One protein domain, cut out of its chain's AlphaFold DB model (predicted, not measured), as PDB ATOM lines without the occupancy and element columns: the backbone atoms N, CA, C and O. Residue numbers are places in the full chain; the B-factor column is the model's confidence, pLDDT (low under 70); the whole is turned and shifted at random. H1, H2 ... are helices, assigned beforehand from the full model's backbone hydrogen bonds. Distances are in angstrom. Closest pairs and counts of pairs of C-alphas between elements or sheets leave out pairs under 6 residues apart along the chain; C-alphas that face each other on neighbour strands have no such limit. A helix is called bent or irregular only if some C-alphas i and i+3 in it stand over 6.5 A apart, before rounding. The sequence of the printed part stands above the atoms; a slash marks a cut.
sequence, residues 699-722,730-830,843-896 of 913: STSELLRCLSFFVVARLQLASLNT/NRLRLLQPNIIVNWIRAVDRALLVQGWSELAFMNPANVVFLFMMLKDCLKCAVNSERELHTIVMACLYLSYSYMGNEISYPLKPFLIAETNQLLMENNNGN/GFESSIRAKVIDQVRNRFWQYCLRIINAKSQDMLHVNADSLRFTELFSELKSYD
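What this domain is: This is residues 699 to 722, 730 to 830 and 843 to 896 of the 913 residues of an uncharacterized protein of Opisthorchis viverrini (UniProt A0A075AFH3). A compact, all-helix body is built round H5, which runs through its middle with H3, H4, H6 and H7a packed on it; H1 and H8 pack on H4 farther out. H7, the longest helix, bends into two arms: H7a crosses H5 and H6, while H7b leads to H8 by a tight turn. The longest axis runs from the far ends of H6 and H7a to the region of H8. The printed part has 179 residues with eight named helices, H1 to H8 in chain order, and no named strand; the radius of gyration of the C-alphas is 16.8 A and the spans are 56 by 42 by 29 A.

Where its parts are: H1, residues 700 to 721, begins with C-alpha 700 at (259.774, 237.309, 246.975) and is 31.9 A long. H2 is residues 730 to 734; H3, residues 737 to 753, is 24.6 A long. H4, residues 764 to 777, is irregular, but only just: C-alphas 773 and 776 are 6.8 A apart. H5, residues 785 to 803, is 26.1 A long. H6, residues 812 to 830, 26.0 A long, is irregular, with C-alphas 814 and 817 7.8 A apart, and has a kink of 32 degrees near residue 819. H7, residues 843 to 880, was assigned as one helix by its hydrogen bonds but is bent, with C-alphas 870 and 873 7.7 A apart; its arms are H7a, residues 843 to 870, 40.9 A long, and H7b, residues 873 to 880, at a steep tilt of 64 degrees. H8, residues 882 to 894, ends with C-alpha 894 at (269.835, 237.987, 257.824).

How they stand to each other: H5 touches H4, closest at the C-alphas of Met 773 and Cys 795, 5.9 A, at a steep tilt of 49 degrees. H5 and H6 form a helical hairpin at a shallow tilt of 24 degrees, closest at C-alphas 793 and 814, 5.4 A. H7a touches H5 with residues 860 to 867 alone, closest at C-alphas 794 and 864, 5.7 A. H1 touches H4 with residues 700 to 707 alone, closest at C-alphas 700 and 764, 4.8 A. H4 and H8 are about perpendicular at 80 degrees, their closest C-alphas, 768 and 889, 5.7 A apart. H7b and H8 touch only at the corner. H2 touches H1, closest at C-alphas 733 and 716, 6.4 A. H3 touches H5, closest at C-alphas 744 and 796, 7.6 A. Every O i to N i+4 pair is within hydrogen-bond range in H1, H2, H3, H5, H7a and H8; the counts are 8 of 10 in H4, 13 of 15 in H6 and 3 of 4 in H7b.

The domain as a whole: The C-alphas farthest apart, those of Gly 843 and Leu 883, are 56.5 A apart. Residues 723 to 729 and 831 to 842 are not printed, with gaps of 13.3 A and 15.0 A between C-alphas. Of the links that are printed whole, none is long. Mean pLDDT of the printed part is 88.2; 21 residues are under 70, among them 718 to 722, 824 to 830 and 843 to 846.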
ATOM      1  N   SER A 699     259.765 233.850 250.430       95.06
ATOM      2  CA  SER A 699     258.870 234.520 249.477       95.06
ATOM      3  C   SER A 699     259.586 235.712 248.834       95.06
ATOM      4  O   SER A 699     260.394 236.377 249.484       95.06
ATOM      5  N   THR A 700     259.260 236.064 247.583       96.38
ATOM      6  CA  THR A 700     259.774 237.309 246.975       96.38
ATOM      7  C   THR A 700     259.452 238.525 247.853       96.38
ATOM      8  O   THR A 700     260.256 239.442 247.976       96.38
ATOM      9  N   SER A 701     258.281 238.533 248.498       95.25
ATOM     10  CA  SER A 701     257.840 239.617 249.382       95.25
ATOM     11  C   SER A 701     258.688 239.766 250.642       95.25
ATOM     12  O   SER A 701     258.948 240.890 251.060       95.25
ATOM     13  N   GLU A 702     259.125 238.651 251.217       94.75
ATOM     14  CA  GLU A 702     260.037 238.593 252.357       94.75
ATOM     15  C   GLU A 702     261.431 239.088 251.956       94.75
ATOM     16  O   GLU A 702     261.927 240.032 252.563       94.75
ATOM     17  N   LEU A 703     262.018 238.560 250.873       96.75
ATOM     18  CA  LEU A 703     263.334 239.016 250.401       96.75
ATOM     19  C   LEU A 703     263.332 240.490 249.973       96.75
ATOM     20  O   LEU A 703     264.304 241.194 250.228       96.75
ATOM     21  N   LEU A 704     262.244 240.988 249.374       96.88
ATOM     22  CA  LEU A 704     262.085 242.417 249.074       96.88
ATOM     23  C   LEU A 704     262.049 243.273 250.345       96.88
ATOM     24  O   LEU A 704     262.605 244.372 250.359       96.88
ATOM     25  N   ARG A 705     261.416 242.779 251.414       94.75
ATOM     26  CA  ARG A 705     261.384 243.448 252.719       94.75
ATOM     27  C   ARG A 705     262.762 243.396 253.396       94.75
ATOM     28  O   ARG A 705     263.192 244.405 253.946       94.75
ATOM     29  N   CYS A 706     263.495 242.288 253.293       96.06
ATOM     30  CA  CYS A 706     264.897 242.217 253.711       96.06
ATOM     31  C   CYS A 706     265.774 243.219 252.946       96.06
ATOM     32  O   CYS A 706     266.540 243.958 253.560       96.06
ATOM     33  N   LEU A 707     265.619 243.290 251.619       96.44
ATOM     34  CA  LEU A 707     266.383 244.185 250.747       96.44
ATOM     35  C   LEU A 707     266.175 245.654 251.123       96.44
ATOM     36  O   LEU A 707     267.137 246.417 251.182       96.44
ATOM     37  N   SER A 708     264.942 246.072 251.406       94.88
ATOM     38  CA  SER A 708     264.692 247.461 251.789       94.88
ATOM     39  C   SER A 708     265.170 247.798 253.202       94.88
ATOM     40  O   SER A 708     265.624 248.921 253.424       94.88
ATOM     41  N   PHE A 709     265.150 246.843 254.136       92.56
ATOM     42  CA  PHE A 709     265.780 247.010 255.451       92.56
ATOM     43  C   PHE A 709     267.307 247.120 255.329       92.56
ATOM     44  O   PHE A 709     267.886 248.023 255.929       92.56
ATOM     45  N   PHE A 710     267.943 246.299 254.485       93.62
ATOM     46  CA  PHE A 710     269.358 246.444 254.123       93.62
ATOM     47  C   PHE A 710     269.666 247.860 253.605       93.62
ATOM     48  O   PHE A 710     270.547 248.532 254.139       93.62
ATOM     49  N   VAL A 711     268.912 248.347 252.609       91.94
ATOM     50  CA  VAL A 711     269.126 249.680 252.018       91.94
ATOM     51  C   VAL A 711     269.020 250.786 253.077       91.94
ATOM     52  O   VAL A 711     269.902 251.642 253.149       91.94
ATOM     53  N   VAL A 712     267.990 250.767 253.932       89.12
ATOM     54  CA  VAL A 712     267.822 251.786 254.986       89.12
ATOM     55  C   VAL A 712     268.931 251.693 256.044       89.12
ATOM     56  O   VAL A 712     269.487 252.726 256.418       89.12
ATOM     57  N   ALA A 713     269.329 250.489 256.467       86.56
ATOM     58  CA  ALA A 713     270.434 250.301 257.409       86.56
ATOM     59  C   ALA A 713     271.767 250.847 256.856       86.56
ATOM     60  O   ALA A 713     272.485 251.557 257.563       86.56
ATOM     61  N   ARG A 714     272.076 250.605 255.573       85.00
ATOM     62  CA  ARG A 714     273.269 251.162 254.905       85.00
ATOM     63  C   ARG A 714     273.265 252.690 254.856       85.00
ATOM     64  O   ARG A 714     274.303 253.306 255.086       85.00
ATOM     65  N   LEU A 715     272.111 253.308 254.598       82.06
ATOM     66  CA  LEU A 715     271.967 254.769 254.574       82.06
ATOM     67  C   LEU A 715     272.123 255.390 255.968       82.06
ATOM     68  O   LEU A 715     272.748 256.443 256.110       82.06
ATOM     69  N   GLN A 716     271.607 254.728 257.006       76.75
ATOM     70  CA  GLN A 716     271.810 255.146 258.394       76.75
ATOM     71  C   GLN A 716     273.291 255.051 258.795       76.75
ATOM     72  O   GLN A 716     273.831 256.031 259.308       76.75
ATOM     73  N   LEU A 717     273.977 253.947 258.469       71.75
ATOM     74  CA  LEU A 717     275.426 253.791 258.681       71.75
ATOM     75  C   LEU A 717     276.244 254.878 257.967       71.75
ATOM     76  O   LEU A 717     277.109 255.504 258.581       71.75
ATOM     77  N   ALA A 718     275.939 255.163 256.698       69.94
ATOM     78  CA  ALA A 718     276.607 256.226 255.946       69.94
ATOM     79  C   ALA A 718     276.444 257.608 256.610       69.94
ATOM     80  O   ALA A 718     277.382 258.402 256.606       69.94
ATOM     81  N   SER A 719     275.290 257.881 257.233       64.44
ATOM     82  CA  SER A 719     275.027 259.138 257.946       64.44
ATOM     83  C   SER A 719     275.737 259.264 259.303       64.44
ATOM     84  O   SER A 719     275.889 260.385 259.789       64.44
ATOM     85  N   LEU A 720     276.168 258.154 259.916       58.97
ATOM     86  CA  LEU A 720     276.926 258.161 261.176       58.97
ATOM     87  C   LEU A 720     278.414 258.462 260.947       58.97
ATOM     88  O   LEU A 720     279.020 259.192 261.727       58.97
ATOM     89  N   ASN A 721     278.984 257.965 259.847       56.72
ATOM     90  CA  ASN A 721     280.407 258.140 259.531       56.72
ATOM     91  C   ASN A 721     280.760 259.566 259.050       56.72
ATOM     92  O   ASN A 721     281.931 259.938 259.025       56.72
ATOM     93  N   THR A 722     279.771 260.390 258.682       56.88
ATOM     94  CA  THR A 722     279.975 261.786 258.250       56.88
ATOM     95  C   THR A 722     279.868 262.774 259.417       56.88
ATOM     96  O   THR A 722     278.829 263.412 259.615       56.88
ATOM     97  N   ASN A 730     267.198 265.781 257.396       53.53
ATOM     98  CA  ASN A 730     266.960 264.447 257.967       53.53
ATOM     99  C   ASN A 730     266.050 263.524 257.122       53.53
ATOM    100  O   ASN A 730     265.740 262.417 257.557       53.53
ATOM    101  N   ARG A 731     265.614 263.936 255.923       57.56
ATOM    102  CA  ARG A 731     264.613 263.221 255.113       57.56
ATOM    103  C   ARG A 731     265.023 261.780 254.770       57.56
ATOM    104  O   ARG A 731     264.196 260.885 254.880       57.56
ATOM    105  N   LEU A 732     266.307 261.535 254.478       66.94
ATOM    106  CA  LEU A 732     266.839 260.176 254.267       66.94
ATOM    107  C   LEU A 732     266.814 259.297 255.531       66.94
ATOM    108  O   LEU A 732     266.656 258.086 255.417       66.94
ATOM    109  N   ARG A 733     266.925 259.878 256.736       64.81
ATOM    110  CA  ARG A 733     266.851 259.123 258.005       64.81
ATOM    111  C   ARG A 733     265.427 258.649 258.325       64.81
ATOM    112  O   ARG A 733     265.262 257.735 259.124       64.81
ATOM    113  N   LEU A 734     264.423 259.261 257.692       71.88
ATOM    114  CA  LEU A 734     262.996 258.941 257.817       71.88
ATOM    115  C   LEU A 734     262.469 258.072 256.656       71.88
ATOM    116  O   LEU A 734     261.264 257.825 256.578       71.88
ATOM    117  N   LEU A 735     263.340 257.610 255.750       84.12
ATOM    118  CA  LEU A 735     262.946 256.779 254.616       84.12
ATOM    119  C   LEU A 735     262.411 255.422 255.100       84.12
ATOM    120  O   LEU A 735     263.151 254.594 255.631       84.12
ATOM    121  N   GLN A 736     261.120 255.171 254.884       87.06
ATOM    122  CA  GLN A 736     260.499 253.898 255.239       87.06
ATOM    123  C   GLN A 736     260.932 252.783 254.267       87.06
ATOM    124  O   GLN A 736     260.814 252.972 253.053       87.06
ATOM    125  N   PRO A 737     261.307 251.579 254.747       90.75
ATOM    126  CA  PRO A 737     261.668 250.452 253.879       90.75
ATOM    127  C   PRO A 737     260.596 250.096 252.830       90.75
ATOM    128  O   PRO A 737     260.909 249.710 251.705       90.75
ATOM    129  N   ASN A 738     259.312 250.284 253.151       92.06
ATOM    130  CA  ASN A 738     258.205 250.020 252.224       92.06
ATOM    131  C   ASN A 738     258.264 250.869 250.939       92.06
ATOM    132  O   ASN A 738     257.800 250.412 249.896       92.06
ATOM    133  N   ILE A 739     258.858 252.066 250.982       92.56
ATOM    134  CA  ILE A 739     258.974 252.964 249.822       92.56
ATOM    135  C   ILE A 739     259.839 252.317 248.729       92.56
ATOM    136  O   ILE A 739     259.420 252.242 247.576       92.56
ATOM    137  N   ILE A 740     260.985 251.741 249.106       94.50
ATOM    138  CA  ILE A 740     261.910 251.051 248.190       94.50
ATOM    139  C   ILE A 740     261.246 249.815 247.561       94.50
ATOM    140  O   ILE A 740     261.376 249.572 246.361       94.50
ATOM    141  N   VAL A 741     260.474 249.056 248.348       96.25
ATOM    142  CA  VAL A 741     259.712 247.899 247.844       96.25
ATOM    143  C   VAL A 741     258.638 248.335 246.845       96.25
ATOM    144  O   VAL A 741     258.435 247.674 245.823       96.25
ATOM    145  N   ASN A 742     257.962 249.453 247.118       95.88
ATOM    146  CA  ASN A 742     256.943 250.008 246.235       95.88
ATOM    147  C   ASN A 742     257.548 250.523 244.923       95.88
ATOM    148  O   ASN A 742     256.963 250.272 243.874       95.88
ATOM    149  N   TRP A 743     258.728 251.154 244.951       96.12
ATOM    150  CA  TRP A 743     259.465 251.543 243.741       96.12
ATOM    151  C   TRP A 743     259.756 250.334 242.838       96.12
ATOM    152  O   TRP A 743     259.398 250.344 241.660       96.12
ATOM    153  N   ILE A 744     260.334 249.263 243.395       97.50
ATOM    154  CA  ILE A 744     260.687 248.050 242.637       97.50
ATOM    155  C   ILE A 744     259.431 247.385 242.046       97.50
ATOM    156  O   ILE A 744     259.395 247.062 240.856       97.50
ATOM    157  N   ARG A 745     258.363 247.227 242.844       96.94
ATOM    158  CA  ARG A 745     257.102 246.630 242.367       96.94
ATOM    159  C   ARG A 745     256.317 247.518 241.401       96.94
ATOM    160  O   ARG A 745     255.538 246.983 240.618       96.94
ATOM    161  N   ALA A 746     256.485 248.840 241.442       96.38
ATOM    162  CA  ALA A 746     255.847 249.740 240.483       96.38
ATOM    163  C   ALA A 746     256.404 249.528 239.067       96.38
ATOM    164  O   ALA A 746     255.627 249.500 238.118       96.38
ATOM    165  N   VAL A 747     257.717 249.304 238.932       97.25
ATOM    166  CA  VAL A 747     258.360 248.994 237.643       97.25
ATOM    167  C   VAL A 747     257.927 247.627 237.109       97.25
ATOM    168  O   VAL A 747     257.474 247.548 235.971       97.25
ATOM    169  N   ASP A 748     257.988 246.582 237.937       97.12
ATOM    170  CA  ASP A 748     257.563 245.213 237.588       97.12
ATOM    171  C   ASP A 748     256.100 245.179 237.108       97.12
ATOM    172  O   ASP A 748     255.794 244.686 236.022       97.12
ATOM    173  N   ARG A 749     255.197 245.850 237.837       96.81
ATOM    174  CA  ARG A 749     253.797 246.020 237.413       96.81
ATOM    175  C   ARG A 749     253.639 246.872 236.156       96.81
ATOM    176  O   ARG A 749     252.771 246.568 235.347       96.81
ATOM    177  N   ALA A 750     254.430 247.931 235.980       96.38
ATOM    178  CA  ALA A 750     254.340 248.786 234.797       96.38
ATOM    179  C   ALA A 750     254.766 248.050 233.520       96.38
ATOM    180  O   ALA A 750     254.145 248.261 232.482       96.38
ATOM    181  N   LEU A 751     255.779 247.180 233.597       96.94
ATOM    182  CA  LEU A 751     256.226 246.350 232.476       96.94
ATOM    183  C   LEU A 751     255.182 245.283 232.119       96.94
ATOM    184  O   LEU A 751     254.799 245.193 230.955       96.94
ATOM    185  N   LEU A 752     254.653 244.568 233.121       96.62
ATOM    186  CA  LEU A 752     253.561 243.598 232.960       96.62
ATOM    187  C   LEU A 752     252.312 244.216 232.309       96.62
ATOM    188  O   LEU A 752     251.839 243.746 231.280       96.62
ATOM    189  N   VAL A 753     251.779 245.299 232.888       96.81
ATOM    190  CA  VAL A 753     250.513 245.922 232.442       96.81
ATOM    191  C   VAL A 753     250.632 246.568 231.054       96.81
ATOM    192  O   VAL A 753     249.629 246.726 230.364       96.81
ATOM    193  N   GLN A 754     251.843 246.922 230.623       94.44
ATOM    194  CA  GLN A 754     252.115 247.452 229.282       94.44
ATOM    195  C   GLN A 754     252.503 246.369 228.258       94.44
ATOM    196  O   GLN A 754     252.752 246.714 227.106       94.44
ATOM    197  N   GLY A 755     252.569 245.089 228.647       95.81
ATOM    198  CA  GLY A 755     252.940 243.990 227.746       95.81
ATOM    199  C   GLY A 755     254.425 243.945 227.358       95.81
ATOM    200  O   GLY A 755     254.758 243.384 226.323       95.81
ATOM    201  N   TRP A 756     255.321 244.531 228.165       96.31
ATOM    202  CA  TRP A 756     256.782 244.463 227.963       96.31
ATOM    203  C   TRP A 756     257.443 243.236 228.610       96.31
ATOM    204  O   TRP A 756     258.662 243.108 228.552       96.31
ATOM    205  N   SER A 757     256.671 242.402 229.304       94.56
ATOM    206  CA  SER A 757     257.112 241.164 229.950       94.56
ATOM    207  C   SER A 757     255.879 240.291 230.162       94.56
ATOM    208  O   SER A 757     254.897 240.786 230.720       94.56
ATOM    209  N   GLU A 758     255.897 239.024 229.748       93.62
ATOM    210  CA  GLU A 758     254.754 238.118 229.988       93.62
ATOM    211  C   GLU A 758     254.683 237.639 231.449       93.62
ATOM    212  O   GLU A 758     253.610 237.336 231.975       93.62
ATOM    213  N   LEU A 759     255.835 237.593 232.122       94.50
ATOM    214  CA  LEU A 759     255.990 237.130 233.500       94.50
ATOM    215  C   LEU A 759     256.582 238.224 234.395       94.50
ATOM    216  O   LEU A 759     257.297 239.113 233.932       94.50
ATOM    217  N   ALA A 760     256.293 238.142 235.696       95.06
ATOM    218  CA  ALA A 760     256.887 239.026 236.693       95.06
ATOM    219  C   ALA A 760     258.380 238.704 236.841       95.06
ATOM    220  O   ALA A 760     258.750 237.559 237.117       95.06
ATOM    221  N   PHE A 761     259.239 239.710 236.700       97.44
ATOM    222  CA  PHE A 761     260.688 239.537 236.834       97.44
ATOM    223  C   PHE A 761     261.092 239.286 238.294       97.44
ATOM    224  O   PHE A 761     262.099 238.627 238.574       97.44
ATOM    225  N   MET A 762     260.302 239.797 239.242       97.12
ATOM    226  CA  MET A 762     260.595 239.723 240.670       97.12
ATOM    227  C   MET A 762     260.311 238.324 241.252       97.12
ATOM    228  O   MET A 762     259.279 238.065 241.875       97.12
ATOM    229  N   ASN A 763     261.281 237.424 241.097       95.94
ATOM    230  CA  ASN A 763     261.364 236.128 241.779       95.94
ATOM    231  C   ASN A 763     262.452 236.151 242.887       95.94
ATOM    232  O   ASN A 763     263.233 237.105 242.946       95.94
ATOM    233  N   PRO A 764     262.543 235.136 243.774       97.00
ATOM    234  CA  PRO A 764     263.507 235.143 244.877       97.00
ATOM    235  C   PRO A 764     264.979 235.289 244.451       97.00
ATOM    236  O   PRO A 764     265.712 236.045 245.085       97.00
ATOM    237  N   ALA A 765     265.405 234.635 243.365       96.81
ATOM    238  CA  ALA A 765     266.781 234.717 242.869       96.81
ATOM    239  C   ALA A 765     267.107 236.108 242.303       96.81
ATOM    240  O   ALA A 765     268.158 236.672 242.608       96.81
ATOM    241  N   ASN A 766     266.170 236.718 241.576       97.88
ATOM    242  CA  ASN A 766     266.340 238.063 241.028       97.88
ATOM    243  C   ASN A 766     266.376 239.148 242.124       97.88
ATOM    244  O   ASN A 766     267.024 240.178 241.939       97.88
ATOM    245  N   VAL A 767     265.777 238.913 243.303       98.12
ATOM    246  CA  VAL A 767     265.971 239.790 244.477       98.12
ATOM    247  C   VAL A 767     267.378 239.629 245.081       98.12
ATOM    248  O   VAL A 767     267.978 240.633 245.462       98.12
ATOM    249  N   VAL A 768     267.939 238.413 245.128       97.75
ATOM    250  CA  VAL A 768     269.335 238.174 245.568       97.75
ATOM    251  C   VAL A 768     270.341 238.811 244.600       97.75
ATOM    252  O   VAL A 768     271.305 239.442 245.034       97.75
ATOM    253  N   PHE A 769     270.087 238.737 243.292       98.06
ATOM    254  CA  PHE A 769     270.895 239.430 242.285       98.06
ATOM    255  C   PHE A 769     270.827 240.959 242.454       98.06
ATOM    256  O   PHE A 769     271.856 241.636 242.495       98.06
ATOM    257  N   LEU A 770     269.626 241.516 242.643       98.06
ATOM    258  CA  LEU A 770     269.439 242.947 242.901       98.06
ATOM    259  C   LEU A 770     270.121 243.403 244.208       98.06
ATOM    260  O   LEU A 770     270.680 244.500 244.257       98.06
ATOM    261  N   PHE A 771     270.128 242.558 245.243       97.75
ATOM    262  CA  PHE A 771     270.889 242.774 246.476       97.75
ATOM    263  C   PHE A 771     272.399 242.864 246.207       97.75
ATOM    264  O   PHE A 771     273.026 243.847 246.598       97.75
ATOM    265  N   MET A 772     272.972 241.905 245.474       96.44
ATOM    266  CA  MET A 772     274.389 241.901 245.081       96.44
ATOM    267  C   MET A 772     274.791 243.157 244.284       96.44
ATOM    268  O   MET A 772     275.862 243.728 244.520       96.44
ATOM    269  N   MET A 773     273.924 243.614 243.374       95.94
ATOM    270  CA  MET A 773     274.115 244.857 242.616       95.94
ATOM    271  C   MET A 773     274.115 246.084 243.539       95.94
ATOM    272  O   MET A 773     274.997 246.941 243.448       95.94
ATOM    273  N   LEU A 774     273.157 246.166 244.466       95.12
ATOM    274  CA  LEU A 774     273.031 247.290 245.399       95.12
ATOM    275  C   LEU A 774     274.096 247.310 246.501       95.12
ATOM    276  O   LEU A 774     274.442 248.402 246.960       95.12
ATOM    277  N   LYS A 775     274.636 246.149 246.901       90.81
ATOM    278  CA  LYS A 775     275.528 246.009 248.063       90.81
ATOM    279  C   LYS A 775     276.707 246.981 248.048       90.81
ATOM    280  O   LYS A 775     276.977 247.632 249.057       90.81
ATOM    281  N   ASP A 776     277.344 247.145 246.890       83.06
ATOM    282  CA  ASP A 776     278.505 248.029 246.749       83.06
ATOM    283  C   ASP A 776     278.168 249.412 246.192       83.06
ATOM    284  O   ASP A 776     278.844 250.385 246.525       83.06
ATOM    285  N   CYS A 777     277.080 249.546 245.429       87.06
ATOM    286  CA  CYS A 777     276.594 250.860 244.997       87.06
ATOM    287  C   CYS A 777     276.184 251.743 246.193       87.06
ATOM    288  O   CYS A 777     276.252 252.968 246.108       87.06
ATOM    289  N   LEU A 778     275.828 251.123 247.326       87.38
ATOM    290  CA  LEU A 778     275.516 251.765 248.608       87.38
ATOM    291  C   LEU A 778     276.692 251.715 249.617       87.38
ATOM    292  O   LEU A 778     276.495 251.659 250.837       87.38
ATOM    293  N   LYS A 779     277.940 251.733 249.118       75.94
ATOM    294  CA  LYS A 779     279.147 252.037 249.918       75.94
ATOM    295  C   LYS A 779     279.455 253.536 249.999       75.94
ATOM    296  O   LYS A 779     280.024 253.973 250.994       75.94
ATOM    297  N   CYS A 780     279.067 254.323 248.997       68.56
ATOM    298  CA  CYS A 780     279.242 255.778 249.001       68.56
ATOM    299  C   CYS A 780     278.147 256.486 249.817       68.56
ATOM    300  O   CYS A 780     277.026 255.992 249.932       68.56
ATOM    301  N   ALA A 781     278.447 257.682 250.333       70.56
ATOM    302  CA  ALA A 781     277.464 258.523 251.013       70.56
ATOM    303  C   ALA A 781     276.438 259.087 250.012       70.56
ATOM    304  O   ALA A 781     276.701 260.081 249.334       70.56
ATOM    305  N   VAL A 782     275.273 258.440 249.920       82.88
ATOM    306  CA  VAL A 782     274.120 258.892 249.123       82.88
ATOM    307  C   VAL A 782     273.480 260.105 249.799       82.88
ATOM    308  O   VAL A 782     273.113 260.044 250.973       82.88
ATOM    309  N   ASN A 783     273.341 261.215 249.072       76.44
ATOM    310  CA  ASN A 783     272.997 262.517 249.658       76.44
ATOM    311  C   ASN A 783     271.510 262.884 249.539       76.44
ATOM    312  O   ASN A 783     271.066 263.841 250.174       76.44
ATOM    313  N   SER A 784     270.727 262.157 248.735       83.81
ATOM    314  CA  SER A 784     269.290 262.410 248.580       83.81
ATOM    315  C   SER A 784     268.477 261.148 248.282       83.81
ATOM    316  O   SER A 784     268.986 260.167 247.747       83.81
ATOM    317  N   GLU A 785     267.178 261.204 248.584       86.12
ATOM    318  CA  GLU A 785     266.196 260.174 248.212       86.12
ATOM    319  C   GLU A 785     266.101 259.994 246.685       86.12
ATOM    320  O   GLU A 785     265.971 258.870 246.207       86.12
ATOM    321  N   ARG A 786     266.264 261.085 245.918       84.62
ATOM    322  CA  ARG A 786     266.369 261.059 244.451       84.62
ATOM    323  C   ARG A 786     267.573 260.241 243.996       84.62
ATOM    324  O   ARG A 786     267.413 259.331 243.198       84.62
ATOM    325  N   GLU A 787     268.760 260.533 244.528       86.88
ATOM    326  CA  GLU A 787     269.988 259.808 244.180       86.88
ATOM    327  C   GLU A 787     269.888 258.318 244.531       86.88
ATOM    328  O   GLU A 787     270.279 257.471 243.727       86.88
ATOM    329  N   LEU A 788     269.286 257.985 245.679       90.88
ATOM    330  CA  LEU A 788     268.972 256.602 246.029       90.88
ATOM    331  C   LEU A 788     268.045 255.951 244.996       90.88
ATOM    332  O   LEU A 788     268.338 254.851 244.532       90.88
ATOM    333  N   HIS A 789     266.944 256.613 244.630       91.62
ATOM    334  CA  HIS A 789     266.012 256.117 243.620       91.62
ATOM    335  C   HIS A 789     266.723 255.882 242.277       91.62
ATOM    336  O   HIS A 789     266.544 254.826 241.675       91.62
ATOM    337  N   THR A 790     267.568 256.813 241.822       91.31
ATOM    338  CA  THR A 790     268.365 256.669 240.592       91.31
ATOM    339  C   THR A 790     269.282 255.445 240.651       91.31
ATOM    340  O   THR A 790     269.315 254.665 239.699       91.31
ATOM    341  N   ILE A 791     269.981 255.223 241.772       92.75
ATOM    342  CA  ILE A 791     270.847 254.046 241.974       92.75
ATOM    343  C   ILE A 791     270.022 252.750 241.983       92.75
ATOM    344  O   ILE A 791     270.380 251.794 241.296       92.75
ATOM    345  N   VAL A 792     268.894 252.720 242.701       95.38
ATOM    346  CA  VAL A 792     267.983 251.563 242.739       95.38
ATOM    347  C   VAL A 792     267.441 251.244 241.349       95.38
ATOM    348  O   VAL A 792     267.460 250.081 240.956       95.38
ATOM    349  N   MET A 793     267.038 252.250 240.572       96.56
ATOM    350  CA  MET A 793     266.537 252.047 239.213       96.56
ATOM    351  C   MET A 793     267.622 251.653 238.214       96.56
ATOM    352  O   MET A 793     267.336 250.851 237.330       96.56
ATOM    353  N   ALA A 794     268.856 252.143 238.352       96.19
ATOM    354  CA  ALA A 794     269.972 251.710 237.513       96.19
ATOM    355  C   ALA A 794     270.353 250.244 237.799       96.19
ATOM    356  O   ALA A 794     270.450 249.441 236.872       96.19
ATOM    357  N   CYS A 795     270.473 249.857 239.076       97.56
ATOM    358  CA  CYS A 795     270.690 248.459 239.465       97.56
ATOM    359  C   CYS A 795     269.535 247.550 239.018       97.56
ATOM    360  O   CYS A 795     269.780 246.454 238.513       97.56
ATOM    361  N   LEU A 796     268.284 248.002 239.158       97.94
ATOM    362  CA  LEU A 796     267.108 247.259 238.710       97.94
ATOM    363  C   LEU A 796     267.108 247.104 237.183       97.94
ATOM    364  O   LEU A 796     267.001 245.983 236.702       97.94
ATOM    365  N   TYR A 797     267.311 248.180 236.417       98.25
ATOM    366  CA  TYR A 797     267.357 248.141 234.950       98.25
ATOM    367  C   TYR A 797     268.443 247.202 234.413       98.25
ATOM    368  O   TYR A 797     268.196 246.450 233.471       98.25
ATOM    369  N   LEU A 798     269.624 247.191 235.038       98.19
ATOM    370  CA  LEU A 798     270.687 246.240 234.706       98.19
ATOM    371  C   LEU A 798     270.339 244.802 235.113       98.19
ATOM    372  O   LEU A 798     270.701 243.877 234.395       98.19
ATOM    373  N   SER A 799     269.597 244.608 236.208       98.31
ATOM    374  CA  SER A 799     269.091 243.285 236.608       98.31
ATOM    375  C   SER A 799     268.086 242.741 235.589       98.31
ATOM    376  O   SER A 799     268.225 241.599 235.165       98.31
ATOM    377  N   TYR A 800     267.140 243.565 235.126       98.44
ATOM    378  CA  TYR A 800     266.252 243.234 234.003       98.44
ATOM    379  C   TYR A 800     267.049 242.939 232.724       98.44
ATOM    380  O   TYR A 800     266.833 241.922 232.082       98.44
ATOM    381  N   SER A 801     268.021 243.788 232.380       98.00
ATOM    382  CA  SER A 801     268.815 243.663 231.144       98.00
ATOM    383  C   SER A 801     269.801 242.482 231.122       98.00
ATOM    384  O   SER A 801     270.473 242.298 230.111       98.00
ATOM    385  N   TYR A 802     269.933 241.725 232.219       98.25
ATOM    386  CA  TYR A 802     270.893 240.620 232.356       98.25
ATOM    387  C   TYR A 802     270.247 239.303 232.830       98.25
ATOM    388  O   TYR A 802     270.579 238.250 232.301       98.25
ATOM    389  N   MET A 803     269.313 239.354 233.789       97.94
ATOM    390  CA  MET A 803     268.574 238.185 234.313       97.94
ATOM    391  C   MET A 803     267.133 238.091 233.772       97.94
ATOM    392  O   MET A 803     266.350 237.263 234.241       97.94
ATOM    393  N   GLY A 804     266.724 239.001 232.885       96.88
ATOM    394  CA  GLY A 804     265.386 239.020 232.295       96.88
ATOM    395  C   GLY A 804     265.275 238.105 231.077       96.88
ATOM    396  O   GLY A 804     266.240 237.913 230.343       96.88
ATOM    397  N   ASN A 805     264.079 237.558 230.856       96.12
ATOM    398  CA  ASN A 805     263.804 236.664 229.726       96.12
ATOM    399  C   ASN A 805     263.651 237.422 228.393       96.12
ATOM    400  O   ASN A 805     263.822 236.831 227.329       96.12
ATOM    401  N   GLU A 806     263.300 238.710 228.446       96.81
ATOM    402  CA  GLU A 806     262.980 239.514 227.265       96.81
ATOM    403  C   GLU A 806     264.241 240.154 226.669       96.81
ATOM    404  O   GLU A 806     265.093 240.682 227.385       96.81
ATOM    405  N   ILE A 807     264.335 240.198 225.335       96.69
ATOM    406  CA  ILE A 807     265.523 240.693 224.605       96.69
ATOM    407  C   ILE A 807     265.864 242.178 224.850       96.69
ATOM    408  O   ILE A 807     266.956 242.638 224.499       96.69
ATOM    409  N   SER A 808     264.927 242.955 225.401       96.62
ATOM    410  CA  SER A 808     265.118 244.358 225.769       96.62
ATOM    411  C   SER A 808     263.980 244.870 226.649       96.62
ATOM    412  O   SER A 808     262.818 244.607 226.350       96.62
ATOM    413  N   TYR A 809     264.299 245.716 227.630       97.25
ATOM    414  CA  TYR A 809     263.305 246.419 228.444       97.25
ATOM    415  C   TYR A 809     263.312 247.933 228.162       97.25
ATOM    416  O   TYR A 809     264.387 248.522 227.972       97.25
ATOM    417  N   PRO A 810     262.139 248.598 228.143       96.25
ATOM    418  CA  PRO A 810     262.036 250.030 227.889       96.25
ATOM    419  C   PRO A 810     262.627 250.831 229.051       96.25
ATOM    420  O   PRO A 810     262.418 250.516 230.217       96.25
ATOM    421  N   LEU A 811     263.302 251.939 228.746       94.38
ATOM    422  CA  LEU A 811     263.921 252.787 229.769       94.38
ATOM    423  C   LEU A 811     262.900 253.610 230.586       94.38
ATOM    424  O   LEU A 811     263.158 253.967 231.733       94.38
ATOM    425  N   LYS A 812     261.725 253.913 230.014       91.50
ATOM    426  CA  LYS A 812     260.752 254.859 230.591       91.50
ATOM    427  C   LYS A 812     260.330 254.522 232.039       91.50
ATOM    428  O   LYS A 812     260.417 255.436 232.856       91.50
ATOM    429  N   PRO A 813     259.940 253.281 232.410       93.75
ATOM    430  CA  PRO A 813     259.544 252.949 233.786       93.75
ATOM    431  C   PRO A 813     260.597 253.290 234.851       93.75
ATOM    432  O   PRO A 813     260.242 253.681 235.958       93.75
ATOM    433  N   PHE A 814     261.880 253.207 234.495       95.25
ATOM    434  CA  PHE A 814     263.016 253.405 235.396       95.25
ATOM    435  C   PHE A 814     263.361 254.892 235.616       95.25
ATOM    436  O   PHE A 814     264.014 255.227 236.603       95.25
ATOM    437  N   LEU A 815     262.899 255.799 234.740       90.19
ATOM    438  CA  LEU A 815     263.207 257.239 234.807       90.19
ATOM    439  C   LEU A 815     262.069 258.131 235.327       90.19
ATOM    440  O   LEU A 815     262.321 259.299 235.635       90.19
ATOM    441  N   ILE A 816     260.825 257.635 235.396       77.25
ATOM    442  CA  ILE A 816     259.628 258.476 235.613       77.25
ATOM    443  C   ILE A 816     259.729 259.359 236.865       77.25
ATOM    444  O   ILE A 816     259.422 260.545 236.780       77.25
ATOM    445  N   ALA A 817     260.166 258.827 238.012       76.19
ATOM    446  CA  ALA A 817     260.182 259.605 239.253       76.19
ATOM    447  C   ALA A 817     261.209 260.750 239.222       76.19
ATOM    448  O   ALA A 817     260.846 261.888 239.505       76.19
ATOM    449  N   GLU A 818     262.460 260.480 238.821       76.38
ATOM    450  CA  GLU A 818     263.510 261.506 238.711       76.38
ATOM    451  C   GLU A 818     263.144 262.570 237.661       76.38
ATOM    452  O   GLU A 818     263.263 263.768 237.924       76.38
ATOM    453  N   THR A 819     262.604 262.135 236.516       77.50
ATOM    454  CA  THR A 819     262.110 263.021 235.448       77.50
ATOM    455  C   THR A 819     261.015 263.950 235.967       77.50
ATOM    456  O   THR A 819     261.133 265.169 235.856       77.50
ATOM    457  N   ASN A 820     259.961 263.397 236.575       75.31
ATOM    458  CA  ASN A 820     258.845 264.186 237.093       75.31
ATOM    459  C   ASN A 820     259.303 265.164 238.185       75.31
ATOM    460  O   ASN A 820     258.854 266.307 238.208       75.31
ATOM    461  N   GLN A 821     260.209 264.746 239.074       74.50
ATOM    462  CA  GLN A 821     260.664 265.581 240.185       74.50
ATOM    463  C   GLN A 821     261.485 266.795 239.709       74.50
ATOM    464  O   GLN A 821     261.308 267.890 240.239       74.50
ATOM    465  N   LEU A 822     262.324 266.635 238.680       73.69
ATOM    466  CA  LEU A 822     263.076 267.742 238.068       73.69
ATOM    467  C   LEU A 822     262.184 268.699 237.261       73.69
ATOM    468  O   LEU A 822     262.402 269.909 237.290       73.69
ATOM    469  N   LEU A 823     261.141 268.188 236.596       74.62
ATOM    470  CA  LEU A 823     260.146 269.038 235.929       74.62
ATOM    471  C   LEU A 823     259.352 269.890 236.937       74.62
ATOM    472  O   LEU A 823     259.104 271.066 236.683       74.62
ATOM    473  N   MET A 824     259.010 269.340 238.107       69.12
ATOM    474  CA  MET A 824     258.351 270.102 239.179       69.12
ATOM    475  C   MET A 824     259.260 271.173 239.806       69.12
ATOM    476  O   MET A 824     258.778 272.251 240.149       69.12
ATOM    477  N   GLU A 825     260.563 270.911 239.940       67.50
ATOM    478  CA  GLU A 825     261.525 271.896 240.459       67.50
ATOM    479  C   GLU A 825     261.694 273.087 239.507       67.50
ATOM    480  O   GLU A 825     261.557 274.233 239.938       67.50
ATOM    481  N   ASN A 826     261.888 272.836 238.208       63.09
ATOM    482  CA  ASN A 826     262.033 273.905 237.213       63.09
ATOM    483  C   ASN A 826     260.759 274.761 237.082       63.09
ATOM    484  O   ASN A 826     260.843 275.988 236.998       63.09
ATOM    485  N   ASN A 827     259.575 274.144 237.152       60.88
ATOM    486  CA  ASN A 827     258.304 274.872 237.074       60.88
ATOM    487  C   ASN A 827     258.055 275.782 238.294       60.88
ATOM    488  O   ASN A 827     257.365 276.792 238.164       60.88
ATOM    489  N   ASN A 828     258.638 275.487 239.462       57.09
ATOM    490  CA  ASN A 828     258.594 276.394 240.614       57.09
ATOM    491  C   ASN A 828     259.576 277.574 240.496       57.09
ATOM    492  O   ASN A 828     259.313 278.618 241.087       57.09
ATOM    493  N   GLY A 829     260.659 277.449 239.719       53.56
ATOM    494  CA  GLY A 829     261.563 278.568 239.420       53.56
ATOM    495  C   GLY A 829     260.908 279.637 238.539       53.56
ATOM    496  O   GLY A 829     260.965 280.823 238.853       53.56
ATOM    497  N   ASN A 830     260.207 279.216 237.482       52.06
ATOM    498  CA  ASN A 830     259.608 280.133 236.500       52.06
ATOM    499  C   ASN A 830     258.250 280.727 236.933       52.06
ATOM    500  O   ASN A 830     257.739 281.645 236.293       52.06
ATOM    501  N   GLY A 843     255.683 275.726 223.269       61.09
ATOM    502  CA  GLY A 843     256.866 275.264 222.533       61.09
ATOM    503  C   GLY A 843     258.136 275.338 223.385       61.09
ATOM    504  O   GLY A 843     258.961 274.419 223.375       61.09
ATOM    505  N   PHE A 844     258.263 276.399 224.186       62.28
ATOM    506  CA  PHE A 844     259.394 276.602 225.090       62.28
ATOM    507  C   PHE A 844     259.408 275.590 226.248       62.28
ATOM    508  O   PHE A 844     260.441 274.970 226.506       62.28
ATOM    509  N   GLU A 845     258.260 275.330 226.881       62.25
ATOM    510  CA  GLU A 845     258.114 274.316 227.930       62.25
ATOM    511  C   GLU A 845     258.396 272.915 227.377       62.25
ATOM    512  O   GLU A 845     259.101 272.136 228.014       62.25
ATOM    513  N   SER A 846     257.943 272.607 226.155       69.31
ATOM    514  CA  SER A 846     258.275 271.347 225.472       69.31
ATOM    515  C   SER A 846     259.785 271.194 225.237       69.31
ATOM    516  O   SER A 846     260.335 270.110 225.446       69.31
ATOM    517  N   SER A 847     260.478 272.279 224.874       76.81
ATOM    518  CA  SER A 847     261.939 272.314 224.705       76.81
ATOM    519  C   SER A 847     262.690 272.135 226.033       76.81
ATOM    520  O   SER A 847     263.627 271.337 226.113       76.81
ATOM    521  N   ILE A 848     262.251 272.800 227.110       73.94
ATOM    522  CA  ILE A 848     262.788 272.598 228.468       73.94
ATOM    523  C   ILE A 848     262.558 271.152 228.920       73.94
ATOM    524  O   ILE A 848     263.494 270.491 229.371       73.94
ATOM    525  N   ARG A 849     261.339 270.632 228.750       76.88
ATOM    526  CA  ARG A 849     260.950 269.270 229.131       76.88
ATOM    527  C   ARG A 849     261.814 268.225 228.417       76.88
ATOM    528  O   ARG A 849     262.303 267.307 229.071       76.88
ATOM    529  N   ALA A 850     262.079 268.405 227.122       80.38
ATOM    530  CA  ALA A 850     263.001 267.564 226.359       80.38
ATOM    531  C   ALA A 850     264.444 267.632 226.898       80.38
ATOM    532  O   ALA A 850     265.035 266.590 227.178       80.38
ATOM    533  N   LYS A 851     264.985 268.837 227.136       82.62
ATOM    534  CA  LYS A 851     266.340 269.027 227.696       82.62
ATOM    535  C   LYS A 851     266.503 268.369 229.073       82.62
ATOM    536  O   LYS A 851     267.525 267.733 229.320       82.62
ATOM    537  N   VAL A 852     265.500 268.473 229.948       80.62
ATOM    538  CA  VAL A 852     265.490 267.810 231.268       80.62
ATOM    539  C   VAL A 852     265.482 266.286 231.118       80.62
ATOM    540  O   VAL A 852     266.277 265.606 231.764       80.62
ATOM    541  N   ILE A 853     264.640 265.741 230.232       82.75
ATOM    542  CA  ILE A 853     264.590 264.298 229.940       82.75
ATOM    543  C   ILE A 853     265.942 263.797 229.409       82.75
ATOM    544  O   ILE A 853     266.427 262.758 229.860       82.75
ATOM    545  N   ASP A 854     266.577 264.532 228.493       84.81
ATOM    546  CA  ASP A 854     267.896 264.187 227.953       84.81
ATOM    547  C   ASP A 854     268.991 264.221 229.035       84.81
ATOM    548  O   ASP A 854     269.808 263.301 229.102       84.81
ATOM    549  N   GLN A 855     268.990 265.223 229.922       84.81
ATOM    550  CA  GLN A 855     269.927 265.302 231.051       84.81
ATOM    551  C   GLN A 855     269.758 264.129 232.029       84.81
ATOM    552  O   GLN A 855     270.749 263.484 232.380       84.81
ATOM    553  N   VAL A 856     268.519 263.803 232.418       85.81
ATOM    554  CA  VAL A 856     268.203 262.650 233.284       85.81
ATOM    555  C   VAL A 856     268.634 261.342 232.624       85.81
ATOM    556  O   VAL A 856     269.340 260.542 233.239       85.81
ATOM    557  N   ARG A 857     268.291 261.142 231.346       90.88
ATOM    558  CA  ARG A 857     268.690 259.956 230.576       90.88
ATOM    559  C   ARG A 857     270.212 259.810 230.523       90.88
ATOM    560  O   ARG A 857     270.730 258.718 230.751       90.88
ATOM    561  N   ASN A 858     270.935 260.892 230.247       90.12
ATOM    562  CA  ASN A 858     272.393 260.867 230.158       90.12
ATOM    563  C   ASN A 858     273.034 260.584 231.532       90.12
ATOM    564  O   ASN A 858     273.946 259.760 231.613       90.12
ATOM    565  N   ARG A 859     272.520 261.178 232.621       87.88
ATOM    566  CA  ARG A 859     272.945 260.874 234.001       87.88
ATOM    567  C   ARG A 859     272.723 259.395 234.342       87.88
ATOM    568  O   ARG A 859     273.630 258.748 234.861       87.88
ATOM    569  N   PHE A 860     271.557 258.846 234.009       92.50
ATOM    570  CA  PHE A 860     271.222 257.440 234.234       92.50
ATOM    571  C   PHE A 860     272.149 256.482 233.473       92.50
ATOM    572  O   PHE A 860     272.644 255.514 234.055       92.50
ATOM    573  N   TRP A 861     272.462 256.771 232.204       94.94
ATOM    574  CA  TRP A 861     273.422 255.971 231.437       94.94
ATOM    575  C   TRP A 861     274.830 255.993 232.043       94.94
ATOM    576  O   TRP A 861     275.486 254.953 232.075       94.94
ATOM    577  N   GLN A 862     275.272 257.125 232.601       92.31
ATOM    578  CA  GLN A 862     276.548 257.199 233.321       92.31
ATOM    579  C   GLN A 862     276.548 256.355 234.608       92.31
ATOM    580  O   GLN A 862     277.552 255.708 234.903       92.31
ATOM    581  N   TYR A 863     275.433 256.276 235.350       91.12
ATOM    582  CA  TYR A 863     275.308 255.296 236.441       91.12
ATOM    583  C   TYR A 863     275.363 253.857 235.909       91.12
ATOM    584  O   TYR A 863     276.129 253.059 236.441       91.12
ATOM    585  N   CYS A 864     274.633 253.528 234.838       95.75
ATOM    586  CA  CYS A 864     274.633 252.176 234.266       95.75
ATOM    587  C   CYS A 864     276.039 251.716 233.849       95.75
ATOM    588  O   CYS A 864     276.460 250.628 234.232       95.75
ATOM    589  N   LEU A 865     276.794 252.552 233.126       96.00
ATOM    590  CA  LEU A 865     278.169 252.241 232.715       96.00
ATOM    591  C   LEU A 865     279.107 252.068 233.919       96.00
ATOM    592  O   LEU A 865     279.877 251.111 233.964       96.00
ATOM    593  N   ARG A 866     279.009 252.941 234.932       93.81
ATOM    594  CA  ARG A 866     279.791 252.811 236.174       93.81
ATOM    595  C   ARG A 866     279.479 251.518 236.929       93.81
ATOM    596  O   ARG A 866     280.400 250.912 237.465       93.81
ATOM    597  N   ILE A 867     278.214 251.096 236.961       94.38
ATOM    598  CA  ILE A 867     277.804 249.845 237.609       94.38
ATOM    599  C   ILE A 867     278.308 248.643 236.803       94.38
ATOM    600  O   ILE A 867     278.941 247.775 237.389       94.38
ATOM    601  N   ILE A 868     278.132 248.605 235.475       96.56
ATOM    602  CA  ILE A 868     278.649 247.518 234.614       96.56
ATOM    603  C   ILE A 868     280.166 247.345 234.798       96.56
ATOM    604  O   ILE A 868     280.638 246.226 235.023       96.56
ATOM    605  N   ASN A 869     280.924 248.444 234.780       95.69
ATOM    606  CA  ASN A 869     282.379 248.417 234.959       95.69
ATOM    607  C   ASN A 869     282.806 247.918 236.352       95.69
ATOM    608  O   ASN A 869     283.897 247.375 236.487       95.69
ATOM    609  N   ALA A 870     281.963 248.087 237.376       94.06
ATOM    610  CA  ALA A 870     282.234 247.649 238.747       94.06
ATOM    611  C   ALA A 870     281.635 246.273 239.105       94.06
ATOM    612  O   ALA A 870     282.032 245.696 240.114       94.06
ATOM    613  N   LYS A 871     280.656 245.768 238.337       95.50
ATOM    614  CA  LYS A 871     279.852 244.583 238.699       95.50
ATOM    615  C   LYS A 871     279.779 243.477 237.656       95.50
ATOM    616  O   LYS A 871     279.350 242.388 238.011       95.50
ATOM    617  N   SER A 872     280.219 243.686 236.417       96.75
ATOM    618  CA  SER A 872     280.167 242.653 235.364       96.75
ATOM    619  C   SER A 872     280.788 241.307 235.778       96.75
ATOM    620  O   SER A 872     280.206 240.264 235.489       96.75
ATOM    621  N   GLN A 873     281.901 241.313 236.522       96.81
ATOM    622  CA  GLN A 873     282.498 240.088 237.071       96.81
ATOM    623  C   GLN A 873     281.604 239.409 238.124       96.81
ATOM    624  O   GLN A 873     281.362 238.209 238.019       96.81
ATOM    625  N   ASP A 874     281.063 240.158 239.091       96.31
ATOM    626  CA  ASP A 874     280.126 239.632 240.097       96.31
ATOM    627  C   ASP A 874     278.851 239.063 239.451       96.31
ATOM    628  O   ASP A 874     278.367 238.006 239.852       96.31
ATOM    629  N   MET A 875     278.330 239.738 238.418       96.81
ATOM    630  CA  MET A 875     277.128 239.339 237.674       96.81
ATOM    631  C   MET A 875     277.300 237.988 236.961       96.81
ATOM    632  O   MET A 875     276.352 237.199 236.924       96.81
ATOM    633  N   LEU A 876     278.495 237.684 236.441       97.50
ATOM    634  CA  LEU A 876     278.824 236.335 235.965       97.50
ATOM    635  C   LEU A 876     279.055 235.370 237.135       97.50
ATOM    636  O   LEU A 876     278.505 234.271 237.139       97.50
ATOM    637  N   HIS A 877     279.841 235.768 238.135       96.19
ATOM    638  CA  HIS A 877     280.271 234.887 239.221       96.19
ATOM    639  C   HIS A 877     279.095 234.339 240.044       96.19
ATOM    640  O   HIS A 877     279.071 233.144 240.317       96.19
ATOM    641  N   VAL A 878     278.074 235.152 240.343       96.56
ATOM    642  CA  VAL A 878     276.856 234.709 241.055       96.56
ATOM    643  C   VAL A 878     275.978 233.736 240.249       96.56
ATOM    644  O   VAL A 878     275.113 233.078 240.819       96.56
ATOM    645  N   ASN A 879     276.183 233.641 238.932       94.94
ATOM    646  CA  ASN A 879     275.530 232.649 238.071       94.94
ATOM    647  C   ASN A 879     276.384 231.384 237.891       94.94
ATOM    648  O   ASN A 879     275.838 230.296 237.738       94.94
ATOM    649  N   ALA A 880     277.712 231.522 237.907       96.31
ATOM    650  CA  ALA A 880     278.650 230.408 237.786       96.31
ATOM    651  C   ALA A 880     278.858 229.636 239.105       96.31
ATOM    652  O   ALA A 880     279.179 228.451 239.071       96.31
ATOM    653  N   ASP A 881     278.687 230.297 240.255       96.25
ATOM    654  CA  ASP A 881     278.956 229.746 241.585       96.25
ATOM    655  C   ASP A 881     277.698 229.752 242.475       96.25
ATOM    656  O   ASP A 881     277.191 230.791 242.912       96.25
ATOM    657  N   SER A 882     277.205 228.548 242.778       95.12
ATOM    658  CA  SER A 882     276.045 228.322 243.642       95.12
ATOM    659  C   SER A 882     276.329 228.567 245.128       95.12
ATOM    660  O   SER A 882     275.396 228.905 245.866       95.12
ATOM    661  N   LEU A 883     277.584 228.462 245.582       94.75
ATOM    662  CA  LEU A 883     277.987 228.852 246.935       94.75
ATOM    663  C   LEU A 883     277.909 230.372 247.062       94.75
ATOM    664  O   LEU A 883     277.265 230.867 247.985       94.75
ATOM    665  N   ARG A 884     278.437 231.114 246.080       95.62
ATOM    666  CA  ARG A 884     278.356 232.584 246.044       95.62
ATOM    667  C   ARG A 884     276.908 233.088 246.062       95.62
ATOM    668  O   ARG A 884     276.586 234.024 246.794       95.62
ATOM    669  N   PHE A 885     276.008 232.443 245.314       96.56
ATOM    670  CA  PHE A 885     274.569 232.720 245.397       96.56
ATOM    671  C   PHE A 885     273.984 232.391 246.785       96.56
ATOM    672  O   PHE A 885     273.212 233.178 247.338       96.56
ATOM    673  N   THR A 886     274.371 231.255 247.375       96.06
ATOM    674  CA  THR A 886     273.916 230.800 248.703       96.06
ATOM    675  C   THR A 886     274.352 231.745 249.826       96.06
ATOM    676  O   THR A 886     273.551 232.054 250.714       96.06
ATOM    677  N   GLU A 887     275.581 232.261 249.774       96.19
ATOM    678  CA  GLU A 887     276.081 233.312 250.668       96.19
ATOM    679  C   GLU A 887     275.209 234.566 250.577       96.19
ATOM    680  O   GLU A 887     274.708 235.039 251.595       96.19
ATOM    681  N   LEU A 888     274.981 235.078 249.363       96.50
ATOM    682  CA  LEU A 888     274.208 236.299 249.119       96.50
ATOM    683  C   LEU A 888     272.731 236.148 249.521       96.50
ATOM    684  O   LEU A 888     272.151 237.083 250.073       96.50
ATOM    685  N   PHE A 889     272.128 234.974 249.309       96.62
ATOM    686  CA  PHE A 889     270.788 234.649 249.812       96.62
ATOM    687  C   PHE A 889     270.749 234.645 251.346       96.62
ATOM    688  O   PHE A 889     269.836 235.220 251.943       96.62
ATOM    689  N   SER A 890     271.738 234.020 251.987       94.62
ATOM    690  CA  SER A 890     271.819 233.896 253.450       94.62
ATOM    691  C   SER A 890     272.104 235.242 254.121       94.62
ATOM    692  O   SER A 890     271.505 235.571 255.147       94.62
ATOM    693  N   GLU A 891     272.960 236.059 253.507       94.88
ATOM    694  CA  GLU A 891     273.216 237.436 253.912       94.88
ATOM    695  C   GLU A 891     271.942 238.281 253.781       94.88
ATOM    696  O   GLU A 891     271.529 238.905 254.757       94.88
ATOM    697  N   LEU A 892     271.251 238.237 252.636       95.75
ATOM    698  CA  LEU A 892     269.987 238.953 252.451       95.75
ATOM    699  C   LEU A 892     268.928 238.516 253.480       95.75
ATOM    700  O   LEU A 892     268.281 239.361 254.097       95.75
ATOM    701  N   LYS A 893     268.784 237.209 253.732       94.06
ATOM    702  CA  LYS A 893     267.895 236.658 254.774       94.06
ATOM    703  C   LYS A 893     268.208 237.177 256.177       94.06
ATOM    704  O   LYS A 893     267.290 237.310 256.983       94.06
ATOM    705  N   SER A 894     269.459 237.510 256.487       92.69
ATOM    706  CA  SER A 894     269.835 237.987 257.824       92.69
ATOM    707  C   SER A 894     269.200 239.335 258.210       92.69
ATOM    708  O   SER A 894     268.981 239.586 259.399       92.69
ATOM    709  N   TYR A 895     268.775 240.138 257.225       89.56
ATOM    710  CA  TYR A 895     267.982 241.361 257.424       89.56
ATOM    711  C   TYR A 895     266.497 241.088 257.771       89.56
ATOM    712  O   TYR A 895     265.708 242.026 257.913       89.56
ATOM    713  N   ASP A 896     266.094 239.823 257.953       83.50
ATOM    714  CA  ASP A 896     264.810 239.457 258.567       83.50
ATOM    715  C   ASP A 896     264.839 239.551 260.093       83.50
ATOM    716  O   ASP A 896     263.949 240.147 260.693       83.50
TER     717      ASP A 896